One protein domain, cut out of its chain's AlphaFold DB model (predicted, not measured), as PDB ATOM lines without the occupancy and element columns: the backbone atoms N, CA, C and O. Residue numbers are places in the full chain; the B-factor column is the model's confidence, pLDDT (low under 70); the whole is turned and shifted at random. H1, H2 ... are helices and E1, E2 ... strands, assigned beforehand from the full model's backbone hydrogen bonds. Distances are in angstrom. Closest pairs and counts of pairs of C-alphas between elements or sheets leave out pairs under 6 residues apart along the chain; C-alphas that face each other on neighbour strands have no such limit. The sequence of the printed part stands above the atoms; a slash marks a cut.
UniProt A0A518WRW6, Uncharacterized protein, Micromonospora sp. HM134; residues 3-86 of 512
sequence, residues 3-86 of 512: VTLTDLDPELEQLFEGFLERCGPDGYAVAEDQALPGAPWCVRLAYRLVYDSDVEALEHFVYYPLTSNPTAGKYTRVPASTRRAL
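What this domain is: This is residues 3 to 86 of the 512 residues of an uncharacterized protein of Micromonospora sp. HM134 (UniProt A0A518WRW6). A long two-stranded ribbon, E3 with E4, makes the longest axis, and its hairpin tip, residues 52 to 57, sticks out free at one end. Toward the other end the short strands E1 and E2 pair with the first part of E3 on its two sides, two short helices, H1 and H2, lie near each other off the ribbon, and long loops make up much of the rest. The printed part has 84 residues with two named helices and four named strands; along the chain come E1, H1, E2, E3, E4 and H2, and in the branched sheet E3 has three neighbours, E1, E2 and E4, each antiparallel to it. The class is mixed, helices and strands, with under half of the residues in named elements. The whole is only just loose, close to compact, with a radius of gyration of the C-alphas of 14.7 A, and elongated, spanning 50 by 26 by 19 A.

How they stand to each other: E1, residues 3 to 5, is the antiparallel neighbour of E3, residues 41 to 52, with N 5 and O 43 within hydrogen-bond range at 2.8 A. H1, residues 10 to 15, only grazes the sheet with its residues 12 to 14; the closest C-alphas of H1 and E3 are those of Glu 13 and Trp 41, 7.6 A apart. E2, residues 20 to 23, forms a hairpin with E3, at 115 degrees between directions, with N 21 and O 42 at 2.8 A. E4, residues 57 to 63, forms a hairpin with E3 at 170 degrees, with N 50 and O 59 at 2.8 A. E2, E3 and E4 are a meander, each strand the antiparallel neighbour of the one before. The pairing is staggered: E1 lies on one side of E3 beside residues 42 to 45, and on the other side lie E2 beside 41 to 43 and E4 beside 45 to 52. The sheet is only just strongly twisted, with C-alphas up to 4.1 A off its best plane. H2, residues 80 to 85, is not on the sheet; it is close to H1 but not clearly touching, with the closest C-alphas, Leu 15 and Thr 82, 7.0 A apart, at a shallow tilt of 2 degrees, opposite ways. In H1 and H2 every O i to N i+4 pair is within hydrogen-bond range.

Where its parts are: E1 begins at C-alpha 3, (-32.503, -4.426, 27.604). E3 is 35.8 A long, from C-alpha 41 at (-20.203, -11.191, 27.851) to C-alpha 52 at (-55.985, -11.439, 26.694), and E4 is 19.2 A long. H2 ends at C-alpha 85, (-30.219, -13.046, 41.838).

The domain as a whole: The C-alphas farthest apart, Pro 37 and Asp 54, are 50.0 A apart. The links E2 to E3, 17 residues, and E4 to H2, 16 residues, are long. The printed part has no cut, its mean pLDDT is 87.9, and no printed residue is under 70.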
ATOM      1  N   VAL A   3     -33.669  -5.000  26.930       89.00
ATOM      2  CA  VAL A   3     -32.503  -4.426  27.604       89.00
ATOM      3  C   VAL A   3     -31.325  -5.382  27.484       89.00
ATOM      4  O   VAL A   3     -31.507  -6.599  27.530       89.00
ATOM      5  N   THR A   4     -30.125  -4.823  27.367       90.38
ATOM      6  CA  THR A   4     -28.862  -5.565  27.418       90.38
ATOM      7  C   THR A   4     -28.227  -5.313  28.779       90.38
ATOM      8  O   THR A   4     -28.058  -4.161  29.170       90.38
ATOM      9  N   LEU A   5     -27.912  -6.378  29.510       88.94
ATOM     10  CA  LEU A   5     -27.132  -6.313  30.741       88.94
ATOM     11  C   LEU A   5     -25.673  -6.623  30.405       88.94
ATOM     12  O   LEU A   5     -25.393  -7.656  29.795       88.94
ATOM     13  N   THR A   6     -24.768  -5.730  30.792       88.38
ATOM     14  CA  THR A   6     -23.316  -5.837  30.591       88.38
ATOM     15  C   THR A   6     -22.606  -5.909  31.939       88.38
ATOM     16  O   THR A   6     -23.253  -5.772  32.977       88.38
ATOM     17  N   ASP A   7     -21.285  -6.119  31.918       83.56
ATOM     18  CA  ASP A   7     -20.428  -6.110  33.114       83.56
ATOM     19  C   ASP A   7     -20.930  -7.061  34.212       83.56
ATOM     20  O   ASP A   7     -20.965  -6.731  35.398       83.56
ATOM     21  N   LEU A   8     -21.363  -8.250  33.783       84.38
ATOM     22  CA  LEU A   8     -21.847  -9.303  34.663       84.38
ATOM     23  C   LEU A   8     -20.688  -9.824  35.520       84.38
ATOM     24  O   LEU A   8     -19.591 -10.067  35.017       84.38
ATOM     25  N   ASP A   9     -20.933 -10.016  36.812       83.44
ATOM     26  CA  ASP A   9     -19.989 -10.743  37.654       83.44
ATOM     27  C   ASP A   9     -19.957 -12.245  37.277       83.44
ATOM     28  O   ASP A   9     -20.876 -12.744  36.615       83.44
ATOM     29  N   PRO A  10     -18.916 -12.998  37.681       86.62
ATOM     30  CA  PRO A  10     -18.782 -14.406  37.304       86.62
ATOM     31  C   PRO A  10     -19.941 -15.308  37.757       86.62
ATOM     32  O   PRO A  10     -20.238 -16.303  37.095       86.62
ATOM     33  N   GLU A  11     -20.599 -14.985  38.874       85.12
ATOM     34  CA  GLU A  11     -21.732 -15.768  39.381       85.12
ATOM     35  C   GLU A  11     -22.969 -15.562  38.498       85.12
ATOM     36  O   GLU A  11     -23.661 -16.524  38.153       85.12
ATOM     37  N   LEU A  12     -23.219 -14.323  38.070       85.62
ATOM     38  CA  LEU A  12     -24.262 -13.990  37.109       85.62
ATOM     39  C   LEU A  12     -23.955 -14.564  35.724       85.62
ATOM     40  O   LEU A  12     -24.869 -15.099  35.097       85.62
ATOM     41  N   GLU A  13     -22.705 -14.518  35.255       88.06
ATOM     42  CA  GLU A  13     -22.314 -15.166  33.993       88.06
ATOM     43  C   GLU A  13     -22.640 -16.664  34.016       88.06
ATOM     44  O   GLU A  13     -23.277 -17.169  33.091       88.06
ATOM     45  N   GLN A  14     -22.288 -17.362  35.100       89.31
ATOM     46  CA  GLN A  14     -22.621 -18.777  35.270       89.31
ATOM     47  C   GLN A  14     -24.138 -19.006  35.299       89.31
ATOM     48  O   GLN A  14     -24.652 -19.968  34.732       89.31
ATOM     49  N   LEU A  15     -24.884 -18.115  35.945       88.56
ATOM     50  CA  LEU A  15     -26.331 -18.235  36.059       88.56
ATOM     51  C   LEU A  15     -27.066 -17.972  34.729       88.56
ATOM     52  O   LEU A  15     -28.167 -18.492  34.518       88.56
ATOM     53  N   PHE A  16     -26.457 -17.195  33.831       91.00
ATOM     54  CA  PHE A  16     -26.926 -16.945  32.466       91.00
ATOM     55  C   PHE A  16     -26.271 -17.853  31.416       91.00
ATOM     56  O   PHE A  16     -26.471 -17.632  30.217       91.00
ATOM     57  N   GLU A  17     -25.531 -18.884  31.827       88.56
ATOM     58  CA  GLU A  17     -24.876 -19.821  30.916       88.56
ATOM     59  C   GLU A  17     -25.881 -20.403  29.900       88.56
ATOM     60  O   GLU A  17     -26.995 -20.812  30.236       88.56
ATOM     61  N   GLY A  18     -25.507 -20.382  28.618       88.12
ATOM     62  CA  GLY A  18     -26.384 -20.757  27.501       88.12
ATOM     63  C   GLY A  18     -27.289 -19.635  26.966       88.12
ATOM     64  O   GLY A  18     -27.917 -19.821  25.925       88.12
ATOM     65  N   PHE A  19     -27.327 -18.470  27.622       91.50
ATOM     66  CA  PHE A  19     -28.051 -17.269  27.174       91.50
ATOM     67  C   PHE A  19     -27.152 -16.035  26.991       91.50
ATOM     68  O   PHE A  19     -27.657 -14.964  26.652       91.50
ATOM     69  N   LEU A  20     -25.844 -16.176  27.222       91.75
ATOM     70  CA  LEU A  20     -24.856 -15.114  27.042       91.75
ATOM     71  C   LEU A  20     -24.583 -14.832  25.556       91.75
ATOM     72  O   LEU A  20     -24.493 -15.740  24.731       91.75
ATOM     73  N   GLU A  21     -24.392 -13.556  25.242       92.44
ATOM     74  CA  GLU A  21     -24.027 -13.023  23.929       92.44
ATOM     75  C   GLU A  21     -22.793 -12.119  24.072       92.44
ATOM     76  O   GLU A  21     -22.456 -11.668  25.170       92.44
ATOM     77  N   ARG A  22     -22.089 -11.828  22.974       92.00
ATOM     78  CA  ARG A  22     -20.937 -10.916  23.012       92.00
ATOM     79  C   ARG A  22     -21.406  -9.466  23.007       92.00
ATOM     80  O   ARG A  22     -22.304  -9.113  22.248       92.00
ATOM     81  N   CYS A  23     -20.784  -8.628  23.829       90.81
ATOM     82  CA  CYS A  23     -21.094  -7.205  23.894       90.81
ATOM     83  C   CYS A  23     -20.304  -6.417  22.839       90.81
ATOM     84  O   CYS A  23     -19.078  -6.521  22.751       90.81
ATOM     85  N   GLY A  24     -21.004  -5.620  22.040       87.38
ATOM     86  CA  GLY A  24     -20.426  -4.681  21.093       87.38
ATOM     87  C   GLY A  24     -19.824  -3.446  21.778       87.38
ATOM     88  O   GLY A  24     -20.094  -3.170  22.948       87.38
ATOM     89  N   PRO A  25     -19.017  -2.653  21.052       83.12
ATOM     90  CA  PRO A  25     -18.426  -1.416  21.577       83.12
ATOM     91  C   PRO A  25     -19.462  -0.328  21.909       83.12
ATOM     92  O   PRO A  25     -19.147   0.638  22.599       83.12
ATOM     93  N   ASP A  26     -20.686  -0.469  21.409       83.56
ATOM     94  CA  ASP A  26     -21.842   0.385  21.670       83.56
ATOM     95  C   ASP A  26     -22.694  -0.086  22.866       83.56
ATOM     96  O   ASP A  26     -23.680   0.569  23.204       83.56
ATOM     97  N   GLY A  27     -22.311  -1.187  23.526       81.19
ATOM     98  CA  GLY A  27     -23.014  -1.744  24.687       81.19
ATOM     99  C   GLY A  27     -24.206  -2.641  24.339       81.19
ATOM    100  O   GLY A  27     -24.945  -3.054  25.235       81.19
ATOM    101  N   TYR A  28     -24.421  -2.949  23.056       87.19
ATOM    102  CA  TYR A  28     -25.478  -3.855  22.606       87.19
ATOM    103  C   TYR A  28     -24.932  -5.256  22.335       87.19
ATOM    104  O   TYR A  28     -23.755  -5.429  22.029       87.19
ATOM    105  N   ALA A  29     -25.786  -6.276  22.430       88.62
ATOM    106  CA  ALA A  29     -25.375  -7.621  22.050       88.62
ATOM    107  C   ALA A  29     -25.139  -7.693  20.536       88.62
ATOM    108  O   ALA A  29     -25.954  -7.212  19.744       88.62
ATOM    109  N   VAL A  30     -24.040  -8.329  20.147       88.44
ATOM    110  CA  VAL A  30     -23.671  -8.587  18.757       88.44
ATOM    111  C   VAL A  30     -23.532 -10.084  18.523       88.44
ATOM    112  O   VAL A  30     -23.245 -10.860  19.439       88.44
ATOM    113  N   ALA A  31     -23.744 -10.495  17.274       81.94
ATOM    114  CA  ALA A  31     -23.516 -11.873  16.871       81.94
ATOM    115  C   ALA A  31     -22.034 -12.247  17.055       81.94
ATOM    116  O   ALA A  31     -21.143 -11.402  16.949       81.94
ATOM    117  N   GLU A  32     -21.766 -13.518  17.355       79.44
ATOM    118  CA  GLU A  32     -20.422 -13.990  17.710       79.44
ATOM    119  C   GLU A  32     -19.391 -13.762  16.589       79.44
ATOM    120  O   GLU A  32     -18.230 -13.476  16.864       79.44
ATOM    121  N   ASP A  33     -19.827 -13.798  15.330       80.44
ATOM    122  CA  ASP A  33     -19.017 -13.520  14.140       80.44
ATOM    123  C   ASP A  33     -18.697 -12.027  13.932       80.44
ATOM    124  O   ASP A  33     -17.788 -11.690  13.173       80.44
ATOM    125  N   GLN A  34     -19.421 -11.134  14.611       82.25
ATOM    126  CA  GLN A  34     -19.243  -9.676  14.566       82.25
ATOM    127  C   GLN A  34     -18.535  -9.122  15.809       82.25
ATOM    128  O   GLN A  34     -18.172  -7.944  15.847       82.25
ATOM    129  N   ALA A  35     -18.333  -9.953  16.830       82.25
ATOM    130  CA  ALA A  35     -17.699  -9.554  18.073       82.25
ATOM    131  C   ALA A  35     -16.188  -9.347  17.904       82.25
ATOM    132  O   ALA A  35     -15.486 -10.142  17.277       82.25
ATOM    133  N   LEU A  36     -15.661  -8.290  18.526       85.44
ATOM    134  CA  LEU A  36     -14.215  -8.105  18.618       85.44
ATOM    135  C   LEU A  36     -13.589  -9.221  19.480       85.44
ATOM    136  O   LEU A  36     -14.207  -9.667  20.453       85.44
ATOM    137  N   PRO A  37     -12.350  -9.655  19.183       82.31
ATOM    138  CA  PRO A  37     -11.647 -10.619  20.021       82.31
ATOM    139  C   PRO A  37     -11.561 -10.135  21.475       82.31
ATOM    140  O   PRO A  37     -11.057  -9.045  21.740       82.31
ATOM    141  N   GLY A  38     -12.046 -10.951  22.413       83.50
ATOM    142  CA  GLY A  38     -12.057 -10.618  23.842       83.50
ATOM    143  C   GLY A  38     -13.204  -9.708  24.293       83.50
ATOM    144  O   GLY A  38     -13.161  -9.221  25.418       83.50
ATOM    145  N   ALA A  39     -14.222  -9.480  23.455       86.38
ATOM    146  CA  ALA A  39     -15.413  -8.731  23.853       86.38
ATOM    147  C   ALA A  39     -16.089  -9.353  25.095       86.38
ATOM    148  O   ALA A  39     -16.242 -10.584  25.144       86.38
ATOM    149  N   PRO A  40     -16.496  -8.537  26.088       89.62
ATOM    150  CA  PRO A  40     -17.104  -9.037  27.315       89.62
ATOM    151  C   PRO A  40     -18.451  -9.706  27.028       89.62
ATOM    152  O   PRO A  40     -19.081  -9.462  25.992       89.62
ATOM    153  N   TRP A  41     -18.886 -10.573  27.939       91.12
ATOM    154  CA  TRP A  41     -20.203 -11.191  27.851       91.12
ATOM    155  C   TRP A  41     -21.298 -10.210  28.270       91.12
ATOM    156  O   TRP A  41     -21.107  -9.325  29.105       91.12
ATOM    157  N   CYS A  42     -22.465 -10.367  27.664       91.81
ATOM    158  CA  CYS A  42     -23.686  -9.664  28.017       91.81
ATOM    159  C   CYS A  42     -24.877 -10.619  27.917       91.81
ATOM    160  O   CYS A  42     -24.781 -11.691  27.321       91.81
ATOM    161  N   VAL A  43     -26.015 -10.233  28.486       93.31
ATOM    162  CA  VAL A  43     -27.274 -10.969  28.324       93.31
ATOM    163  C   VAL A  43     -28.384 -10.014  27.927       93.31
ATOM    164  O   VAL A  43     -28.540  -8.939  28.509       93.31
ATOM    165  N   ARG A  44     -29.194 -10.405  26.942       93.81
ATOM    166  CA  ARG A  44     -30.402  -9.662  26.589       93.81
ATOM    167  C   ARG A  44     -31.613 -10.215  27.309       93.81
ATOM    168  O   ARG A  44     -31.874 -11.417  27.289       93.81
ATOM    169  N   LEU A  45     -32.399  -9.315  27.884       93.19
ATOM    170  CA  LEU A  45     -33.674  -9.623  28.516       93.19
ATOM    171  C   LEU A  45     -34.776  -8.803  27.853       93.19
ATOM    172  O   LEU A  45     -34.642  -7.595  27.667       93.19
ATOM    173  N   ALA A  46     -35.903  -9.438  27.546       93.12
ATOM    174  CA  ALA A  46     -37.070  -8.742  27.025       93.12
ATOM    175  C   ALA A  46     -38.294  -8.942  27.915       93.12
ATOM    176  O   ALA A  46     -38.625 -10.055  28.315       93.12
ATOM    177  N   TYR A  47     -38.989  -7.845  28.198       93.12
ATOM    178  CA  TYR A  47     -40.271  -7.832  28.893       93.12
ATOM    179  C   TYR A  47     -41.427  -7.764  27.896       93.12
ATOM    180  O   TYR A  47     -41.420  -6.940  26.965       93.12
ATOM    181  N   ARG A  48     -42.447  -8.590  28.142       89.94
ATOM    182  CA  ARG A  48     -43.714  -8.593  27.416       89.94
ATOM    183  C   ARG A  48     -44.883  -8.519  28.395       89.94
ATOM    184  O   ARG A  48     -44.903  -9.233  29.393       89.94
ATOM    185  N   LEU A  49     -45.851  -7.676  28.052       91.38
ATOM    186  CA  LEU A  49     -47.184  -7.616  28.639       91.38
ATOM    187  C   LEU A  49     -48.171  -7.946  27.519       91.38
ATOM    188  O   LEU A  49     -48.108  -7.335  26.450       91.38
ATOM    189  N   VAL A  50     -49.031  -8.928  27.742       88.31
ATOM    190  CA  VAL A  50     -50.088  -9.337  26.823       88.31
ATOM    191  C   VAL A  50     -51.407  -9.182  27.558       88.31
ATOM    192  O   VAL A  50     -51.559  -9.680  28.670       88.31
ATOM    193  N   TYR A  51     -52.340  -8.468  26.941       89.31
ATOM    194  CA  TYR A  51     -53.724  -8.459  27.381       89.31
ATOM    195  C   TYR A  51     -54.483  -9.499  26.565       89.31
ATOM    196  O   TYR A  51     -54.494  -9.424  25.335       89.31
ATOM    197  N   ASP A  52     -55.061 -10.470  27.257       84.50
ATOM    198  CA  ASP A  52     -55.985 -11.439  26.694       84.50
ATOM    199  C   ASP A  52     -57.409 -10.938  26.950       84.50
ATOM    200  O   ASP A  52     -57.876 -10.899  28.090       84.50
ATOM    201  N   SER A  53     -58.073 -10.494  25.882       89.00
ATOM    202  CA  SER A  53     -59.430  -9.953  25.950       89.00
ATOM    203  C   SER A  53     -60.493 -11.016  26.205       89.00
ATOM    204  O   SER A  53     -61.572 -10.667  26.669       89.00
ATOM    205  N   ASP A  54     -60.216 -12.289  25.911       86.00
ATOM    206  CA  ASP A  54     -61.215 -13.358  26.011       86.00
ATOM    207  C   ASP A  54     -61.404 -13.808  27.465       86.00
ATOM    208  O   ASP A  54     -62.501 -14.189  27.870       86.00
ATOM    209  N   VAL A  55     -60.338 -13.722  28.268       87.56
ATOM    210  CA  VAL A  55     -60.354 -14.009  29.715       87.56
ATOM    211  C   VAL A  55     -60.182 -12.758  30.582       87.56
ATOM    212  O   VAL A  55     -60.029 -12.875  31.797       87.56
ATOM    213  N   GLU A  56     -60.170 -11.571  29.964       83.56
ATOM    214  CA  GLU A  56     -59.876 -10.276  30.597       83.56
ATOM    215  C   GLU A  56     -58.634 -10.308  31.510       83.56
ATOM    216  O   GLU A  56     -58.585  -9.680  32.571       83.56
ATOM    217  N   ALA A  57     -57.600 -11.043  31.096       84.31
ATOM    218  CA  ALA A  57     -56.405 -11.267  31.898       84.31
ATOM    219  C   ALA A  57     -55.189 -10.543  31.315       84.31
ATOM    220  O   ALA A  57     -54.979 -10.473  30.105       84.31
ATOM    221  N   LEU A  58     -54.339 -10.025  32.201       86.69
ATOM    222  CA  LEU A  58     -53.022  -9.505  31.847       86.69
ATOM    223  C   LEU A  58     -51.973 -10.569  32.161       86.69
ATOM    224  O   LEU A  58     -51.729 -10.881  33.326       86.69
ATOM    225  N   GLU A  59     -51.316 -11.098  31.132       87.88
ATOM    226  CA  GLU A  59     -50.129 -11.932  31.297       87.88
ATOM    227  C   GLU A  59     -48.872 -11.083  31.099       87.88
ATOM    228  O   GLU A  59     -48.736 -10.352  30.117       87.88
ATOM    229  N   HIS A  60     -47.911 -11.198  32.012       89.81
ATOM    230  CA  HIS A  60     -46.617 -10.547  31.867       89.81
ATOM    231  C   HIS A  60     -45.469 -11.490  32.207       89.81
ATOM    232  O   HIS A  60     -45.533 -12.266  33.160       89.81
ATOM    233  N   PHE A  61     -44.395 -11.422  31.426       90.81
ATOM    234  CA  PHE A  61     -43.209 -12.245  31.642       90.81
ATOM    235  C   PHE A  61     -41.960 -11.615  31.022       90.81
ATOM    236  O   PHE A  61     -42.025 -10.752  30.144       90.81
ATOM    237  N   VAL A  62     -40.802 -12.069  31.503       92.69
ATOM    238  CA  VAL A  62     -39.484 -11.739  30.949       92.69
ATOM    239  C   VAL A  62     -38.958 -12.975  30.230       92.69
ATOM    240  O   VAL A  62     -39.140 -14.088  30.728       92.69
ATOM    241  N   TYR A  63     -38.329 -12.806  29.072       94.44
ATOM    242  CA  TYR A  63     -37.773 -13.897  28.273       94.44
ATOM    243  C   TYR A  63     -36.394 -13.542  27.706       94.44
ATOM    244  O   TYR A  63     -36.055 -12.362  27.604       94.44
ATOM    245  N   TYR A  64     -35.624 -14.565  27.332       94.88
ATOM    246  CA  TYR A  64     -34.342 -14.425  26.636       94.88
ATOM    247  C   TYR A  64     -34.581 -14.301  25.125       94.88
ATOM    248  O   TYR A  64     -35.049 -15.275  24.521       94.88
ATOM    249  N   PRO A  65     -34.302 -13.148  24.487       93.19
ATOM    250  CA  PRO A  65     -34.518 -12.968  23.053       93.19
ATOM    251  C   PRO A  65     -33.730 -13.963  22.202       93.19
ATOM    252  O   PRO A  65     -34.294 -14.491  21.250       93.19
ATOM    253  N   LEU A  66     -32.490 -14.282  22.595       91.38
ATOM    254  CA  LEU A  66     -31.586 -15.183  21.870       91.38
ATOM    255  C   LEU A  66     -32.241 -16.519  21.484       91.38
ATOM    256  O   LEU A  66     -32.078 -16.999  20.366       91.38
ATOM    257  N   THR A  67     -33.009 -17.113  22.399       91.06
ATOM    258  CA  THR A  67     -33.625 -18.436  22.213       91.06
ATOM    259  C   THR A  67     -35.143 -18.377  22.035       91.06
ATOM    260  O   THR A  67     -35.802 -19.415  22.013       91.06
ATOM    261  N   SER A  68     -35.728 -17.179  21.959       92.75
ATOM    262  CA  SER A  68     -37.175 -16.993  21.832       92.75
ATOM    263  C   SER A  68     -37.560 -16.603  20.410       92.75
ATOM    264  O   SER A  68     -36.815 -15.944  19.697       92.75
ATOM    265  N   ASN A  69     -38.779 -16.954  20.002       91.62
ATOM    266  CA  ASN A  69     -39.380 -16.478  18.762       91.62
ATOM    267  C   ASN A  69     -40.740 -15.822  19.063       91.62
ATOM    268  O   ASN A  69     -41.772 -16.507  19.065       91.62
ATOM    269  N   PRO A  70     -40.759 -14.491  19.277       87.94
ATOM    270  CA  PRO A  70     -41.984 -13.751  19.566       87.94
ATOM    271  C   PRO A  70     -43.039 -13.823  18.459       87.94
ATOM    272  O   PRO A  70     -44.229 -13.761  18.760       87.94
ATOM    273  N   THR A  71     -42.626 -13.971  17.193       88.25
ATOM    274  CA  THR A  71     -43.560 -14.083  16.055       88.25
ATOM    275  C   THR A  71     -44.289 -15.423  16.039       88.25
ATOM    276  O   THR A  71     -45.457 -15.483  15.673       88.25
ATOM    277  N   ALA A  72     -43.631 -16.485  16.512       89.81
ATOM    278  CA  ALA A  72     -44.204 -17.822  16.637       89.81
ATOM    279  C   ALA A  72     -44.822 -18.097  18.023       89.81
ATOM    280  O   ALA A  72     -45.189 -19.235  18.305       89.81
ATOM    281  N   GLY A  73     -44.877 -17.098  18.913       86.94
ATOM    282  CA  GLY A  73     -45.392 -17.259  20.278       86.94
ATOM    283  C   GLY A  73     -44.549 -18.169  21.181       86.94
ATOM    284  O   GLY A  73     -45.046 -18.642  22.200       86.94
ATOM    285  N   LYS A  74     -43.283 -18.433  20.832       92.88
ATOM    286  CA  LYS A  74     -42.382 -19.305  21.601       92.88
ATOM    287  C   LYS A  74     -41.445 -18.463  22.458       92.88
ATOM    288  O   LYS A  74     -40.678 -17.670  21.918       92.88
ATOM    289  N   TYR A  75     -41.476 -18.658  23.775       92.19
ATOM    290  CA  TYR A  75     -40.678 -17.870  24.718       92.19
ATOM    291  C   TYR A  75     -39.907 -18.758  25.681       92.19
ATOM    292  O   TYR A  75     -40.502 -19.554  26.407       92.19
ATOM    293  N   THR A  76     -38.600 -18.536  25.763       94.62
ATOM    294  CA  THR A  76     -37.780 -19.052  26.858       94.62
ATOM    295  C   THR A  76     -37.830 -18.048  28.000       94.62
ATOM    296  O   THR A  76     -37.149 -17.022  27.977       94.62
ATOM    297  N   ARG A  77     -38.707 -18.306  28.976       93.06
ATOM    298  CA  ARG A  77     -38.945 -17.396  30.104       93.06
ATOM    299  C   ARG A  77     -37.742 -17.371  31.043       93.06
ATOM    300  O   ARG A  77     -37.182 -18.414  31.366       93.06
ATOM    301  N   VAL A  78     -37.405 -16.184  31.535       92.00
ATOM    302  CA  VAL A  78     -36.390 -16.005  32.573       92.00
ATOM    303  C   VAL A  78     -36.972 -16.470  33.911       92.00
ATOM    304  O   VAL A  78     -37.994 -15.920  34.350       92.00
ATOM    305  N   PRO A  79     -36.348 -17.446  34.592       88.75
ATOM    306  CA  PRO A  79     -36.818 -17.917  35.888       88.75
ATOM    307  C   PRO A  79     -36.912 -16.794  36.927       88.75
ATOM    308  O   PRO A  79     -36.154 -15.823  36.919       88.75
ATOM    309  N   ALA A  80     -37.849 -16.920  37.868       80.81
ATOM    310  CA  ALA A  80     -37.977 -15.950  38.954       80.81
ATOM    311  C   ALA A  80     -36.744 -15.933  39.874       80.81
ATOM    312  O   ALA A  80     -36.373 -14.865  40.347       80.81
ATOM    313  N   SER A  81     -36.103 -17.085  40.098       80.00
ATOM    314  CA  SER A  81     -34.849 -17.199  40.858       80.00
ATOM    315  C   SER A  81     -33.726 -16.391  40.212       80.00
ATOM    316  O   SER A  81     -33.115 -15.570  40.884       80.00
ATOM    317  N   THR A  82     -33.539 -16.531  38.898       85.00
ATOM    318  CA  THR A  82     -32.566 -15.761  38.115       85.00
ATOM    319  C   THR A  82     -32.793 -14.260  38.227       85.00
ATOM    320  O   THR A  82     -31.871 -13.506  38.513       85.00
ATOM    321  N   ARG A  83     -34.044 -13.809  38.088       83.00
ATOM    322  CA  ARG A  83     -34.369 -12.381  38.233       83.00
ATOM    323  C   ARG A  83     -34.108 -11.845  39.641       83.00
ATOM    324  O   ARG A  83     -33.805 -10.669  39.774       83.00
ATOM    325  N   ARG A  84     -34.252 -12.679  40.676       76.81
ATOM    326  CA  ARG A  84     -33.981 -12.305  42.076       76.81
ATOM    327  C   ARG A  84     -32.490 -12.287  42.414       76.81
ATOM    328  O   ARG A  84     -32.122 -11.586  43.348       76.81
ATOM    329  N   ALA A  85     -31.673 -13.044  41.681       78.81
ATOM    330  CA  ALA A  85     -30.219 -13.046  41.838       78.81
ATOM    331  C   ALA A  85     -29.590 -11.723  41.377       78.81
ATOM    332  O   ALA A  85     -28.569 -11.315  41.919       78.81
ATOM    333  N   LEU A  86     -30.227 -11.016  40.432       80.25
ATOM    334  CA  LEU A  86     -29.782  -9.686  40.024       80.25
ATOM    335  C   LEU A  86     -29.738  -8.741  41.242       80.25
ATOM    336  O   LEU A  86     -30.723  -8.660  41.991       80.25
TER     337      LEU A  86